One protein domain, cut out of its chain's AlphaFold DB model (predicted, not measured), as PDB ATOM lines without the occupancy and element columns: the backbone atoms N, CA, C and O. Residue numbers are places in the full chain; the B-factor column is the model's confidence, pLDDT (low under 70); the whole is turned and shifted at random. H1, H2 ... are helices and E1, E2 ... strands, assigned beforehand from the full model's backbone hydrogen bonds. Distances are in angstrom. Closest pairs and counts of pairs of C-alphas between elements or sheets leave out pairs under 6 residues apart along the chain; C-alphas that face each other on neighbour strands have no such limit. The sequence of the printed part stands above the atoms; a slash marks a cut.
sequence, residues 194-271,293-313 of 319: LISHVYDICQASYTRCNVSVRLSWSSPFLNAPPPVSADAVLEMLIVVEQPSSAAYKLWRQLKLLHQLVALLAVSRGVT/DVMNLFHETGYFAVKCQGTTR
ATOM      1  N   LEU A 194     -44.487 -20.491  35.350       83.81
ATOM      2  CA  LEU A 194     -44.495 -21.491  36.411       83.81
ATOM      3  C   LEU A 194     -43.070 -21.614  36.947       83.81
ATOM      4  O   LEU A 194     -42.151 -21.916  36.189       83.81
ATOM      5  N   ILE A 195     -42.895 -21.358  38.237       84.50
ATOM      6  CA  ILE A 195     -41.617 -21.496  38.932       84.50
ATOM      7  C   ILE A 195     -41.682 -22.773  39.758       84.50
ATOM      8  O   ILE A 195     -42.691 -23.027  40.417       84.50
ATOM      9  N   SER A 196     -40.615 -23.570  39.716       85.69
ATOM     10  CA  SER A 196     -40.456 -24.753  40.556       85.69
ATOM     11  C   SER A 196     -39.079 -24.735  41.204       85.69
ATOM     12  O   SER A 196     -38.068 -24.659  40.506       85.69
ATOM     13  N   HIS A 197     -39.039 -24.775  42.532       85.62
ATOM     14  CA  HIS A 197     -37.812 -24.839  43.321       85.62
ATOM     15  C   HIS A 197     -37.753 -26.166  44.067       85.62
ATOM     16  O   HIS A 197     -38.745 -26.589  44.659       85.62
ATOM     17  N   VAL A 198     -36.580 -26.794  44.077       84.56
ATOM     18  CA  VAL A 198     -36.310 -28.006  44.853       84.56
ATOM     19  C   VAL A 198     -35.337 -27.647  45.968       84.56
ATOM     20  O   VAL A 198     -34.251 -27.135  45.708       84.56
ATOM     21  N   TYR A 199     -35.752 -27.890  47.206       85.00
ATOM     22  CA  TYR A 199     -34.963 -27.673  48.410       85.00
ATOM     23  C   TYR A 199     -34.552 -29.025  48.981       85.00
ATOM     24  O   TYR A 199     -35.415 -29.794  49.402       85.00
ATOM     25  N   ASP A 200     -33.255 -29.305  49.035       83.38
ATOM     26  CA  ASP A 200     -32.737 -30.477  49.739       83.38
ATOM     27  C   ASP A 200     -32.728 -30.187  51.249       83.38
ATOM     28  O   ASP A 200     -31.946 -29.377  51.742       83.38
ATOM     29  N   ILE A 201     -33.643 -30.815  51.994       84.19
ATOM     30  CA  ILE A 201     -33.811 -30.604  53.444       84.19
ATOM     31  C   ILE A 201     -32.811 -31.445  54.224       84.19
ATOM     32  O   ILE A 201     -32.230 -30.998  55.212       84.19
ATOM     33  N   CYS A 202     -32.638 -32.695  53.803       75.31
ATOM     34  CA  CYS A 202     -31.740 -33.620  54.462       75.31
ATOM     35  C   CYS A 202     -30.914 -34.346  53.413       75.31
ATOM     36  O   CYS A 202     -31.362 -35.321  52.811       75.31
ATOM     37  N   GLN A 203     -29.683 -33.873  53.246       64.62
ATOM     38  CA  GLN A 203     -28.636 -34.581  52.530       64.62
ATOM     39  C   GLN A 203     -27.661 -35.149  53.563       64.62
ATOM     40  O   GLN A 203     -26.518 -34.719  53.694       64.62
ATOM     41  N   ALA A 204     -28.139 -36.083  54.383       59.34
ATOM     42  CA  ALA A 204     -27.269 -36.754  55.333       59.34
ATOM     43  C   ALA A 204     -26.347 -37.706  54.559       59.34
ATOM     44  O   ALA A 204     -26.768 -38.772  54.103       59.34
ATOM     45  N   SER A 205     -25.079 -37.313  54.421       58.78
ATOM     46  CA  SER A 205     -24.027 -38.091  53.753       58.78
ATOM     47  C   SER A 205     -23.923 -39.526  54.281       58.78
ATOM     48  O   SER A 205     -23.588 -40.436  53.526       58.78
ATOM     49  N   TYR A 206     -24.276 -39.746  55.550       56.78
ATOM     50  CA  TYR A 206     -24.156 -41.040  56.221       56.78
ATOM     51  C   TYR A 206     -25.405 -41.929  56.144       56.78
ATOM     52  O   TYR A 206     -25.266 -43.147  56.097       56.78
ATOM     53  N   THR A 207     -26.622 -41.370  56.119       52.16
ATOM     54  CA  THR A 207     -27.857 -42.178  56.243       52.16
ATOM     55  C   THR A 207     -28.501 -42.540  54.907       52.16
ATOM     56  O   THR A 207     -29.535 -43.207  54.898       52.16
ATOM     57  N   ARG A 208     -27.903 -42.120  53.778       66.06
ATOM     58  CA  ARG A 208     -28.357 -42.401  52.396       66.06
ATOM     59  C   ARG A 208     -29.874 -42.204  52.197       66.06
ATOM     60  O   ARG A 208     -30.492 -42.803  51.320       66.06
ATOM     61  N   CYS A 209     -30.459 -41.302  52.977       68.31
ATOM     62  CA  CYS A 209     -31.803 -40.779  52.813       68.31
ATOM     63  C   CYS A 209     -31.672 -39.425  52.115       68.31
ATOM     64  O   CYS A 209     -30.830 -38.622  52.515       68.31
ATOM     65  N   ASN A 210     -32.445 -39.193  51.053       75.44
ATOM     66  CA  ASN A 210     -32.627 -37.840  50.536       75.44
ATOM     67  C   ASN A 210     -34.057 -37.405  50.812       75.44
ATOM     68  O   ASN A 210     -34.996 -38.099  50.423       75.44
ATOM     69  N   VAL A 211     -34.195 -36.269  51.481       81.75
ATOM     70  CA  VAL A 211     -35.480 -35.613  51.677       81.75
ATOM     71  C   VAL A 211     -35.404 -34.275  50.973       81.75
ATOM     72  O   VAL A 211     -34.658 -33.396  51.409       81.75
ATOM     73  N   SER A 212     -36.182 -34.128  49.910       85.00
ATOM     74  CA  SER A 212     -36.310 -32.886  49.163       85.00
ATOM     75  C   SER A 212     -37.754 -32.392  49.199       85.00
ATOM     76  O   SER A 212     -38.711 -33.164  49.263       85.00
ATOM     77  N   VAL A 213     -37.928 -31.076  49.183       87.12
ATOM     78  CA  VAL A 213     -39.232 -30.440  48.996       87.12
ATOM     79  C   VAL A 213     -39.214 -29.682  47.692       87.12
ATOM     80  O   VAL A 213     -38.408 -28.776  47.498       87.12
ATOM     81  N   ARG A 214     -40.139 -30.036  46.805       85.38
ATOM     82  CA  ARG A 214     -40.406 -29.299  45.581       85.38
ATOM     83  C   ARG A 214     -41.580 -28.359  45.807       85.38
ATOM     84  O   ARG A 214     -42.697 -28.810  46.051       85.38
ATOM     85  N   LEU A 215     -41.328 -27.063  45.692       89.19
ATOM     86  CA  LEU A 215     -42.349 -26.021  45.692       89.19
ATOM     87  C   LEU A 215     -42.600 -25.569  44.261       89.19
ATOM     88  O   LEU A 215     -41.646 -25.345  43.524       89.19
ATOM     89  N   SER A 216     -43.860 -25.428  43.863       87.88
ATOM     90  CA  SER A 216     -44.235 -24.933  42.535       87.88
ATOM     91  C   SER A 216     -45.332 -23.876  42.636       87.88
ATOM     92  O   SER A 216     -46.287 -24.038  43.387       87.88
ATOM     93  N   TRP A 217     -45.196 -22.763  41.918       90.19
ATOM     94  CA  TRP A 217     -46.194 -21.689  41.920       90.19
ATOM     95  C   TRP A 217     -46.163 -20.897  40.620       90.19
ATOM     96  O   TRP A 217     -45.182 -20.883  39.880       90.19
ATOM     97  N   SER A 218     -47.271 -20.219  40.327       87.44
ATOM     98  CA  SER A 218     -47.346 -19.295  39.197       87.44
ATOM     99  C   SER A 218     -46.976 -17.885  39.633       87.44
ATOM    100  O   SER A 218     -47.431 -17.421  40.675       87.44
ATOM    101  N   SER A 219     -46.179 -17.195  38.824       84.00
ATOM    102  CA  SER A 219     -45.759 -15.823  39.093       84.00
ATOM    103  C   SER A 219     -45.606 -15.023  37.795       84.00
ATOM    104  O   SER A 219     -45.202 -15.577  36.772       84.00
ATOM    105  N   PRO A 220     -45.884 -13.709  37.800       75.88
ATOM    106  CA  PRO A 220     -45.519 -12.827  36.692       75.88
ATOM    107  C   PRO A 220     -44.024 -12.448  36.695       75.88
ATOM    108  O   PRO A 220     -43.511 -11.973  35.675       75.88
ATOM    109  N   PHE A 221     -43.329 -12.665  37.819       75.75
ATOM    110  CA  PHE A 221     -41.912 -12.355  38.029       75.75
ATOM    111  C   PHE A 221     -41.099 -13.625  38.259       75.75
ATOM    112  O   PHE A 221     -41.524 -14.480  39.032       75.75
ATOM    113  N   LEU A 222     -39.911 -13.709  37.658       71.06
ATOM    114  CA  LEU A 222     -39.036 -14.879  37.770       71.06
ATOM    115  C   LEU A 222     -38.508 -15.110  39.197       71.06
ATOM    116  O   LEU A 222     -38.420 -16.246  39.639       71.06
ATOM    117  N   ASN A 223     -38.215 -14.031  39.925       71.75
ATOM    118  CA  ASN A 223     -37.612 -14.076  41.264       71.75
ATOM    119  C   ASN A 223     -38.634 -13.928  42.400       71.75
ATOM    120  O   ASN A 223     -38.298 -13.454  43.486       71.75
ATOM    121  N   ALA A 224     -39.903 -14.259  42.163       76.94
ATOM    122  CA  ALA A 224     -40.887 -14.171  43.232       76.94
ATOM    123  C   ALA A 224     -40.590 -15.238  44.298       76.94
ATOM    124  O   ALA A 224     -40.436 -16.403  43.934       76.94
ATOM    125  N   PRO A 225     -40.531 -14.891  45.595       82.62
ATOM    126  CA  PRO A 225     -40.455 -15.900  46.642       82.62
ATOM    127  C   PRO A 225     -41.696 -16.808  46.589       82.62
ATOM    128  O   PRO A 225     -42.760 -16.357  46.144       82.62
ATOM    129  N   PRO A 226     -41.593 -18.069  47.047       86.31
ATOM    130  CA  PRO A 226     -42.733 -18.972  47.060       86.31
ATOM    131  C   PRO A 226     -43.854 -18.385  47.936       86.31
ATOM    132  O   PRO A 226     -43.613 -18.079  49.109       86.31
ATOM    133  N   PRO A 227     -45.075 -18.202  47.404       88.31
ATOM    134  CA  PRO A 227     -46.214 -17.780  48.205       88.31
ATOM    135  C   PRO A 227     -46.647 -18.906  49.152       88.31
ATOM    136  O   PRO A 227     -46.364 -20.079  48.925       88.31
ATOM    137  N   VAL A 228     -47.422 -18.567  50.185       86.69
ATOM    138  CA  VAL A 228     -48.000 -19.558  51.121       86.69
ATOM    139  C   VAL A 228     -48.925 -20.556  50.403       86.69
ATOM    140  O   VAL A 228     -49.104 -21.685  50.850       86.69
ATOM    141  N   SER A 229     -49.490 -20.153  49.265       86.94
ATOM    142  CA  SER A 229     -50.324 -20.984  48.396       86.94
ATOM    143  C   SER A 229     -49.532 -21.792  47.361       86.94
ATOM    144  O   SER A 229     -50.128 -22.260  46.395       86.94
ATOM    145  N   ALA A 230     -48.203 -21.881  47.473       88.88
ATOM    146  CA  ALA A 230     -47.405 -22.700  46.568       88.88
ATOM    147  C   ALA A 230     -47.750 -24.187  46.732       88.88
ATOM    148  O   ALA A 230     -47.913 -24.678  47.852       88.88
ATOM    149  N   ASP A 231     -47.797 -24.906  45.615       85.88
ATOM    150  CA  ASP A 231     -47.960 -26.352  45.615       85.88
ATOM    151  C   ASP A 231     -46.683 -26.992  46.155       85.88
ATOM    152  O   ASP A 231     -45.595 -26.802  45.603       85.88
ATOM    153  N   ALA A 232     -46.814 -27.750  47.241       86.06
ATOM    154  CA  ALA A 232     -45.694 -28.389  47.912       86.06
ATOM    155  C   ALA A 232     -45.757 -29.910  47.751       86.06
ATOM    156  O   ALA A 232     -46.744 -30.566  48.094       86.06
ATOM    157  N   VAL A 233     -44.659 -30.474  47.260       82.88
ATOM    158  CA  VAL A 233     -44.442 -31.914  47.169       82.88
ATOM    159  C   VAL A 233     -43.227 -32.264  48.014       82.88
ATOM    160  O   VAL A 233     -42.125 -31.795  47.740       82.88
ATOM    161  N   LEU A 234     -43.431 -33.095  49.035       82.81
ATOM    162  CA  LEU A 234     -42.339 -33.708  49.784       82.81
ATOM    163  C   LEU A 234     -41.948 -35.008  49.081       82.81
ATOM    164  O   LEU A 234     -42.774 -35.913  48.940       82.81
ATOM    165  N   GLU A 235     -40.695 -35.085  48.652       78.75
ATOM    166  CA  GLU A 235     -40.103 -36.251  48.009       78.75
ATOM    167  C   GLU A 235     -39.082 -36.865  48.969       78.75
ATOM    168  O   GLU A 235     -38.090 -36.248  49.359       78.75
ATOM    169  N   MET A 236     -39.351 -38.098  49.391       78.94
ATOM    170  CA  MET A 236     -38.477 -38.841  50.290       78.94
ATOM    171  C   MET A 236     -37.967 -40.087  49.577       78.94
ATOM    172  O   MET A 236     -38.746 -40.979  49.245       78.94
ATOM    173  N   LEU A 237     -36.655 -40.139  49.357       77.25
ATOM    174  CA  LEU A 237     -35.956 -41.273  48.770       77.25
ATOM    175  C   LEU A 237     -35.118 -41.956  49.845       77.25
ATOM    176  O   LEU A 237     -34.067 -41.447  50.252       77.25
ATOM    177  N   ILE A 238     -35.549 -43.142  50.252       74.75
ATOM    178  CA  ILE A 238     -34.833 -43.945  51.236       74.75
ATOM    179  C   ILE A 238     -34.287 -45.192  50.539       74.75
ATOM    180  O   ILE A 238     -34.969 -45.881  49.781       74.75
ATOM    181  N   VAL A 239     -33.013 -45.473  50.790       77.81
ATOM    182  CA  VAL A 239     -32.344 -46.685  50.312       77.81
ATOM    183  C   VAL A 239     -32.526 -47.757  51.377       77.81
ATOM    184  O   VAL A 239     -32.083 -47.553  52.498       77.81
ATOM    185  N   VAL A 240     -33.191 -48.873  51.084       78.75
ATOM    186  CA  VAL A 240     -33.451 -49.934  52.085       78.75
ATOM    187  C   VAL A 240     -32.335 -50.974  52.178       78.75
ATOM    188  O   VAL A 240     -32.121 -51.546  53.242       78.75
ATOM    189  N   GLU A 241     -31.639 -51.257  51.078       73.81
ATOM    190  CA  GLU A 241     -30.845 -52.491  50.958       73.81
ATOM    191  C   GLU A 241     -29.466 -52.433  51.605       73.81
ATOM    192  O   GLU A 241     -28.776 -53.442  51.688       73.81
ATOM    193  N   GLN A 242     -29.053 -51.260  52.069       72.81
ATOM    194  CA  GLN A 242     -27.678 -51.028  52.481       72.81
ATOM    195  C   GLN A 242     -27.549 -51.005  54.002       72.81
ATOM    196  O   GLN A 242     -28.361 -50.338  54.643       72.81
ATOM    197  N   PRO A 243     -26.505 -51.626  54.589       77.38
ATOM    198  CA  PRO A 243     -26.332 -51.700  56.042       77.38
ATOM    199  C   PRO A 243     -26.313 -50.348  56.764       77.38
ATOM    200  O   PRO A 243     -26.716 -50.264  57.923       77.38
ATOM    201  N   SER A 244     -25.873 -49.287  56.081       73.38
ATOM    202  CA  SER A 244     -25.830 -47.919  56.612       73.38
ATOM    203  C   SER A 244     -27.192 -47.218  56.653       73.38
ATOM    204  O   SER A 244     -27.320 -46.149  57.252       73.38
ATOM    205  N   SER A 245     -28.221 -47.791  56.030       76.75
ATOM    206  CA  SER A 245     -29.559 -47.214  56.028       76.75
ATOM    207  C   SER A 245     -30.249 -47.375  57.377       76.75
ATOM    208  O   SER A 245     -30.285 -48.462  57.956       76.75
ATOM    209  N   ALA A 246     -30.933 -46.318  57.820       73.56
ATOM    210  CA  ALA A 246     -31.832 -46.386  58.969       73.56
ATOM    211  C   ALA A 246     -32.964 -47.420  58.777       73.56
ATOM    212  O   ALA A 246     -33.469 -47.969  59.755       73.56
ATOM    213  N   ALA A 247     -33.333 -47.728  57.527       80.62
ATOM    214  CA  ALA A 247     -34.377 -48.695  57.189       80.62
ATOM    215  C   ALA A 247     -33.858 -50.136  57.006       80.62
ATOM    216  O   ALA A 247     -34.663 -51.053  56.842       80.62
ATOM    217  N   TYR A 248     -32.541 -50.369  57.071       81.88
ATOM    218  CA  TYR A 248     -31.933 -51.667  56.756       81.88
ATOM    219  C   TYR A 248     -32.458 -52.821  57.616       81.88
ATOM    220  O   TYR A 248     -32.773 -53.899  57.113       81.88
ATOM    221  N   LYS A 249     -32.591 -52.599  58.931       82.00
ATOM    222  CA  LYS A 249     -33.076 -53.634  59.858       82.00
ATOM    223  C   LYS A 249     -34.501 -54.069  59.519       82.00
ATOM    224  O   LYS A 249     -34.772 -55.267  59.466       82.00
ATOM    225  N   LEU A 250     -35.379 -53.101  59.253       83.12
ATOM    226  CA  LEU A 250     -36.759 -53.359  58.847       83.12
ATOM    227  C   LEU A 250     -36.799 -54.079  57.493       83.12
ATOM    228  O   LEU A 250     -37.529 -55.054  57.333       83.12
ATOM    229  N   TRP A 251     -35.966 -53.653  56.543       84.69
ATOM    230  CA  TRP A 251     -35.859 -54.297  55.238       84.69
ATOM    231  C   TRP A 251     -35.444 -55.764  55.329       84.69
ATOM    232  O   TRP A 251     -36.072 -56.627  54.718       84.69
ATOM    233  N   ARG A 252     -34.430 -56.073  56.144       84.69
ATOM    234  CA  ARG A 252     -33.983 -57.450  56.379       84.69
ATOM    235  C   ARG A 252     -35.102 -58.313  56.968       84.69
ATOM    236  O   ARG A 252     -35.277 -59.452  56.540       84.69
ATOM    237  N   GLN A 253     -35.873 -57.771  57.913       84.25
ATOM    238  CA  GLN A 253     -37.030 -58.461  58.495       84.25
ATOM    239  C   GLN A 253     -38.126 -58.722  57.452       84.25
ATOM    240  O   GLN A 253     -38.665 -59.825  57.401       84.25
ATOM    241  N   LEU A 254     -38.415 -57.747  56.586       84.31
ATOM    242  CA  LEU A 254     -39.385 -57.893  55.499       84.31
ATOM    243  C   LEU A 254     -38.934 -58.919  54.449       84.31
ATOM    244  O   LEU A 254     -39.737 -59.760  54.052       84.31
ATOM    245  N   LYS A 255     -37.653 -58.915  54.050       81.38
ATOM    246  CA  LYS A 255     -37.083 -59.931  53.144       81.38
ATOM    247  C   LYS A 255     -37.218 -61.340  53.721       81.38
ATOM    248  O   LYS A 255     -37.649 -62.245  53.011       81.38
ATOM    249  N   LEU A 256     -36.906 -61.516  55.007       82.31
ATOM    250  CA  LEU A 256     -37.070 -62.801  55.688       82.31
ATOM    251  C   LEU A 256     -38.539 -63.243  55.707       82.31
ATOM    252  O   LEU A 256     -38.845 -64.386  55.379       82.31
ATOM    253  N   LEU A 257     -39.456 -62.336  56.050       86.12
ATOM    254  CA  LEU A 257     -40.888 -62.631  56.042       86.12
ATOM    255  C   LEU A 257     -41.366 -63.041  54.643       86.12
ATOM    256  O   LEU A 257     -42.081 -64.030  54.512       86.12
ATOM    257  N   HIS A 258     -40.933 -62.333  53.598       78.38
ATOM    258  CA  HIS A 258     -41.252 -62.670  52.212       78.38
ATOM    259  C   HIS A 258     -40.734 -64.064  51.825       78.38
ATOM    260  O   HIS A 258     -41.470 -64.851  51.234       78.38
ATOM    261  N   GLN A 259     -39.496 -64.407  52.198       79.88
ATOM    262  CA  GLN A 259     -38.939 -65.747  51.977       79.88
ATOM    263  C   GLN A 259     -39.766 -66.833  52.680       79.88
ATOM    264  O   GLN A 259     -40.071 -67.858  52.074       79.88
ATOM    265  N   LEU A 260     -40.185 -66.599  53.928       80.81
ATOM    266  CA  LEU A 260     -41.040 -67.530  54.667       80.81
ATOM    267  C   LEU A 260     -42.414 -67.695  54.005       80.81
ATOM    268  O   LEU A 260     -42.887 -68.819  53.857       80.81
ATOM    269  N   VAL A 261     -43.037 -66.602  53.559       79.94
ATOM    270  CA  VAL A 261     -44.315 -66.644  52.830       79.94
ATOM    271  C   VAL A 261     -44.172 -67.422  51.520       79.94
ATOM    272  O   VAL A 261     -45.018 -68.267  51.228       79.94
ATOM    273  N   ALA A 262     -43.090 -67.211  50.766       76.44
ATOM    274  CA  ALA A 262     -42.820 -67.945  49.531       76.44
ATOM    275  C   ALA A 262     -42.629 -69.454  49.779       76.44
ATOM    276  O   ALA A 262     -43.210 -70.277  49.074       76.44
ATOM    277  N   LEU A 263     -41.889 -69.837  50.824       79.31
ATOM    278  CA  LEU A 263     -41.730 -71.242  51.222       79.31
ATOM    279  C   LEU A 263     -43.064 -71.880  51.654       79.31
ATOM    280  O   LEU A 263     -43.360 -73.030  51.317       79.31
ATOM    281  N   LEU A 264     -43.903 -71.130  52.372       76.56
ATOM    282  CA  LEU A 264     -45.240 -71.575  52.770       76.56
ATOM    283  C   LEU A 264     -46.194 -71.712  51.572       76.56
ATOM    284  O   LEU A 264     -47.034 -72.610  51.570       76.56
ATOM    285  N   ALA A 265     -46.053 -70.873  50.545       73.25
ATOM    286  CA  ALA A 265     -46.811 -70.983  49.299       73.25
ATOM    287  C   ALA A 265     -46.489 -72.289  48.557       73.25
ATOM    288  O   ALA A 265     -47.392 -73.046  48.195       73.25
ATOM    289  N   VAL A 266     -45.193 -72.587  48.410       76.56
ATOM    290  CA  VAL A 266     -44.696 -73.796  47.736       76.56
ATOM    291  C   VAL A 266     -45.123 -75.063  48.482       76.56
ATOM    292  O   VAL A 266     -45.590 -76.016  47.861       76.56
ATOM    293  N   SER A 267     -45.031 -75.075  49.817       73.44
ATOM    294  CA  SER A 267     -45.383 -76.257  50.623       73.44
ATOM    295  C   SER A 267     -46.882 -76.582  50.641       73.44
ATOM    296  O   SER A 267     -47.253 -77.722  50.908       73.44
ATOM    297  N   ARG A 268     -47.753 -75.622  50.303       71.31
ATOM    298  CA  ARG A 268     -49.205 -75.842  50.179       71.31
ATOM    299  C   ARG A 268     -49.644 -76.343  48.800       71.31
ATOM    300  O   ARG A 268     -50.842 -76.508  48.586       71.31
ATOM    301  N   GLY A 269     -48.716 -76.567  47.865       56.31
ATOM    302  CA  GLY A 269     -49.047 -76.974  46.494       56.31
ATOM    303  C   GLY A 269     -49.832 -75.911  45.716       56.31
ATOM    304  O   GLY A 269     -50.431 -76.214  44.686       56.31
ATOM    305  N   VAL A 270     -49.850 -74.666  46.201       53.72
ATOM    306  CA  VAL A 270     -50.520 -73.547  45.540       53.72
ATOM    307  C   VAL A 270     -49.536 -72.964  44.533       53.72
ATOM    308  O   VAL A 270     -48.649 -72.190  44.880       53.72
ATOM    309  N   THR A 271     -49.676 -73.338  43.263       51.75
ATOM    310  CA  THR A 271     -48.900 -72.782  42.139       51.75
ATOM    311  C   THR A 271     -49.405 -71.392  41.724       51.75
ATOM    312  O   THR A 271     -49.609 -71.119  40.544       51.75
ATOM    313  N   ASP A 293     -49.281 -53.936  45.012       40.72
ATOM    314  CA  ASP A 293     -48.480 -52.884  44.367       40.72
ATOM    315  C   ASP A 293     -47.200 -52.600  45.153       40.72
ATOM    316  O   ASP A 293     -46.145 -52.392  44.560       40.72
ATOM    317  N   VAL A 294     -47.264 -52.648  46.490       41.41
ATOM    318  CA  VAL A 294     -46.089 -52.466  47.357       41.41
ATOM    319  C   VAL A 294     -45.088 -53.612  47.161       41.41
ATOM    320  O   VAL A 294     -43.885 -53.379  47.100       41.41
ATOM    321  N   MET A 295     -45.575 -54.847  46.999       40.53
ATOM    322  CA  MET A 295     -44.720 -56.015  46.765       40.53
ATOM    323  C   MET A 295     -44.072 -56.024  45.378       40.53
ATOM    324  O   MET A 295     -42.886 -56.333  45.280       40.53
ATOM    325  N   ASN A 296     -44.782 -55.616  44.322       40.00
ATOM    326  CA  ASN A 296     -44.165 -55.426  43.003       40.00
ATOM    327  C   ASN A 296     -43.124 -54.289  43.019       40.00
ATOM    328  O   ASN A 296     -42.070 -54.416  42.400       40.00
ATOM    329  N   LEU A 297     -43.350 -53.235  43.818       40.44
ATOM    330  CA  LEU A 297     -42.366 -52.171  44.065       40.44
ATOM    331  C   LEU A 297     -41.072 -52.695  44.722       40.44
ATOM    332  O   LEU A 297     -39.987 -52.176  44.464       40.44
ATOM    333  N   PHE A 298     -41.181 -53.723  45.570       42.28
ATOM    334  CA  PHE A 298     -40.052 -54.324  46.287       42.28
ATOM    335  C   PHE A 298     -39.215 -55.293  45.445       42.28
ATOM    336  O   PHE A 298     -38.049 -55.510  45.775       42.28
ATOM    337  N   HIS A 299     -39.776 -55.864  44.376       41.53
ATOM    338  CA  HIS A 299     -39.063 -56.806  43.506       41.53
ATOM    339  C   HIS A 299     -38.212 -56.122  42.428       41.53
ATOM    340  O   HIS A 299     -37.233 -56.708  41.970       41.53
ATOM    341  N   GLU A 300     -38.525 -54.882  42.040       36.22
ATOM    342  CA  GLU A 300     -37.883 -54.243  40.879       36.22
ATOM    343  C   GLU A 300     -36.810 -53.191  41.228       36.22
ATOM    344  O   GLU A 300     -35.910 -52.934  40.416       36.22
ATOM    345  N   THR A 301     -36.816 -52.613  42.440       41.31
ATOM    346  CA  THR A 301     -35.891 -51.520  42.798       41.31
ATOM    347  C   THR A 301     -35.384 -51.565  44.244       41.31
ATOM    348  O   THR A 301     -36.173 -51.629  45.178       41.31
ATOM    349  N   GLY A 302     -34.069 -51.392  44.453       42.56
ATOM    350  CA  GLY A 302     -33.435 -51.213  45.779       42.56
ATOM    351  C   GLY A 302     -33.716 -49.856  46.455       42.56
ATOM    352  O   GLY A 302     -32.972 -49.404  47.331       42.56
ATOM    353  N   TYR A 303     -34.778 -49.179  46.025       40.34
ATOM    354  CA  TYR A 303     -35.144 -47.822  46.402       40.34
ATOM    355  C   TYR A 303     -36.654 -47.747  46.594       40.34
ATOM    356  O   TYR A 303     -37.405 -48.339  45.826       40.34
ATOM    357  N   PHE A 304     -37.096 -46.962  47.571       42.47
ATOM    358  CA  PHE A 304     -38.493 -46.566  47.684       42.47
ATOM    359  C   PHE A 304     -38.580 -45.045  47.712       42.47
ATOM    360  O   PHE A 304     -37.835 -44.373  48.432       42.47
ATOM    361  N   ALA A 305     -39.475 -44.511  46.883       38.97
ATOM    362  CA  ALA A 305     -39.778 -43.094  46.810       38.97
ATOM    363  C   ALA A 305     -41.214 -42.882  47.292       38.97
ATOM    364  O   ALA A 305     -42.151 -43.457  46.737       38.97
ATOM    365  N   VAL A 306     -41.384 -42.062  48.326       41.81
ATOM    366  CA  VAL A 306     -42.706 -41.653  48.812       41.81
ATOM    367  C   VAL A 306     -42.931 -40.209  48.395       41.81
ATOM    368  O   VAL A 306     -42.117 -39.335  48.697       41.81
ATOM    369  N   LYS A 307     -44.039 -39.971  47.688       36.47
ATOM    370  CA  LYS A 307     -44.499 -38.639  47.293       36.47
ATOM    371  C   LYS A 307     -45.729 -38.292  48.123       36.47
ATOM    372  O   LYS A 307     -46.779 -38.902  47.943       36.47
ATOM    373  N   CYS A 308     -45.604 -37.301  48.998       40.62
ATOM    374  CA  CYS A 308     -46.739 -36.753  49.740       40.62
ATOM    375  C   CYS A 308     -47.091 -35.382  49.163       40.62
ATOM    376  O   CYS A 308     -46.245 -34.486  49.121       40.62
ATOM    377  N   GLN A 309     -48.335 -35.218  48.715       39.25
ATOM    378  CA  GLN A 309     -48.850 -33.941  48.234       39.25
ATOM    379  C   GLN A 309     -49.635 -33.270  49.360       39.25
ATOM    380  O   GLN A 309     -50.631 -33.811  49.840       39.25
ATOM    381  N   GLY A 310     -49.162 -32.112  49.814       39.34
ATOM    382  CA  GLY A 310     -49.872 -31.314  50.804       39.34
ATOM    383  C   GLY A 310     -50.821 -30.348  50.108       39.34
ATOM    384  O   GLY A 310     -50.370 -29.486  49.364       39.34
ATOM    385  N   THR A 311     -52.128 -30.453  50.354       37.41
ATOM    386  CA  THR A 311     -53.077 -29.400  49.967       37.41
ATOM    387  C   THR A 311     -53.211 -28.406  51.113       37.41
ATOM    388  O   THR A 311     -53.784 -28.737  52.156       37.41
ATOM    389  N   THR A 312     -52.720 -27.183  50.940       42.62
ATOM    390  CA  THR A 312     -53.027 -26.084  51.858       42.62
ATOM    391  C   THR A 312     -54.454 -25.610  51.584       42.62
ATOM    392  O   THR A 312     -54.752 -25.002  50.559       42.62
ATOM    393  N   ARG A 313     -55.388 -25.915  52.495       36.44
ATOM    394  CA  ARG A 313     -56.712 -25.281  52.471       36.44
ATOM    395  C   ARG A 313     -56.523 -23.810  52.827       36.44
ATOM    396  O   ARG A 313     -56.156 -23.500  53.957       36.44
TER     397      ARG A 313
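What this domain is: This is residues 194 to 271 and 293 to 313 of the 319 residues of an uncharacterized protein of Cryptotermes secundus (UniProt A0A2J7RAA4). A twisted slab of four antiparallel strands, in the order E1, E2, E3, E4, makes the body, and the long helix H1 leaves it past the end of E3 as an arm. Residues 259 to 271 stick out, and the short H2 only grazes the sheet. The 99 printed residues hold E1, E2, E3, H1, H2 and E4 along the chain, in the class mixed, helices and strands. The whole is extended, radius of gyration of the C-alphas 19.5 A, and spans 65 by 32 by 22 A.

How they stand to each other: Begin at E2, residues 209 to 219, and E1, residues 194 to 203: this hairpin is antiparallel at 161 degrees, with N 197 and O 215 2.8 A apart. E3, residues 231 to 239, forms a hairpin with E2 at 163 degrees; look at N 212 and O 235, 2.9 A. E1, E2 and E3 are a meander, each strand the antiparallel neighbour of the one before. Edge strand E4, residues 303 to 310, is antiparallel to E3 at 161 degrees, with N 306 and O 236 at 3.0 A. H2, residues 293 to 300, is only just on the sheet, with 5 pairs of C-alphas within 10 A, and only grazes it with residues 294 to 298. H1, residues 248 to 267, is not on the sheet and is apart from H2. Every O i to N i+4 pair is within hydrogen-bond range in H1, and 3 of 4 in H2.

Where its parts are: Find C-alpha 194 at (-44.495, -21.491, 36.411), where E1 begins its 26.1 A. E2 spans 31.7 A, E3 26.1 A and E4 22.6 A, ending at C-alpha 310, (-49.872, -31.314, 50.804). H1 runs 28.7 A from C-alpha 248 at (-31.933, -51.667, 56.756).

The domain as a whole: The C-alphas farthest apart, of Phe 221 and Gly 269, are 65.6 A apart. Residues 272 to 292 are not printed, and C-alphas 271 and 293 are 20.0 A apart across the cut. The link E2 to E3 is long. Model confidence is under 70 at residues 203 to 209, 269 to 271 and 293 to 313.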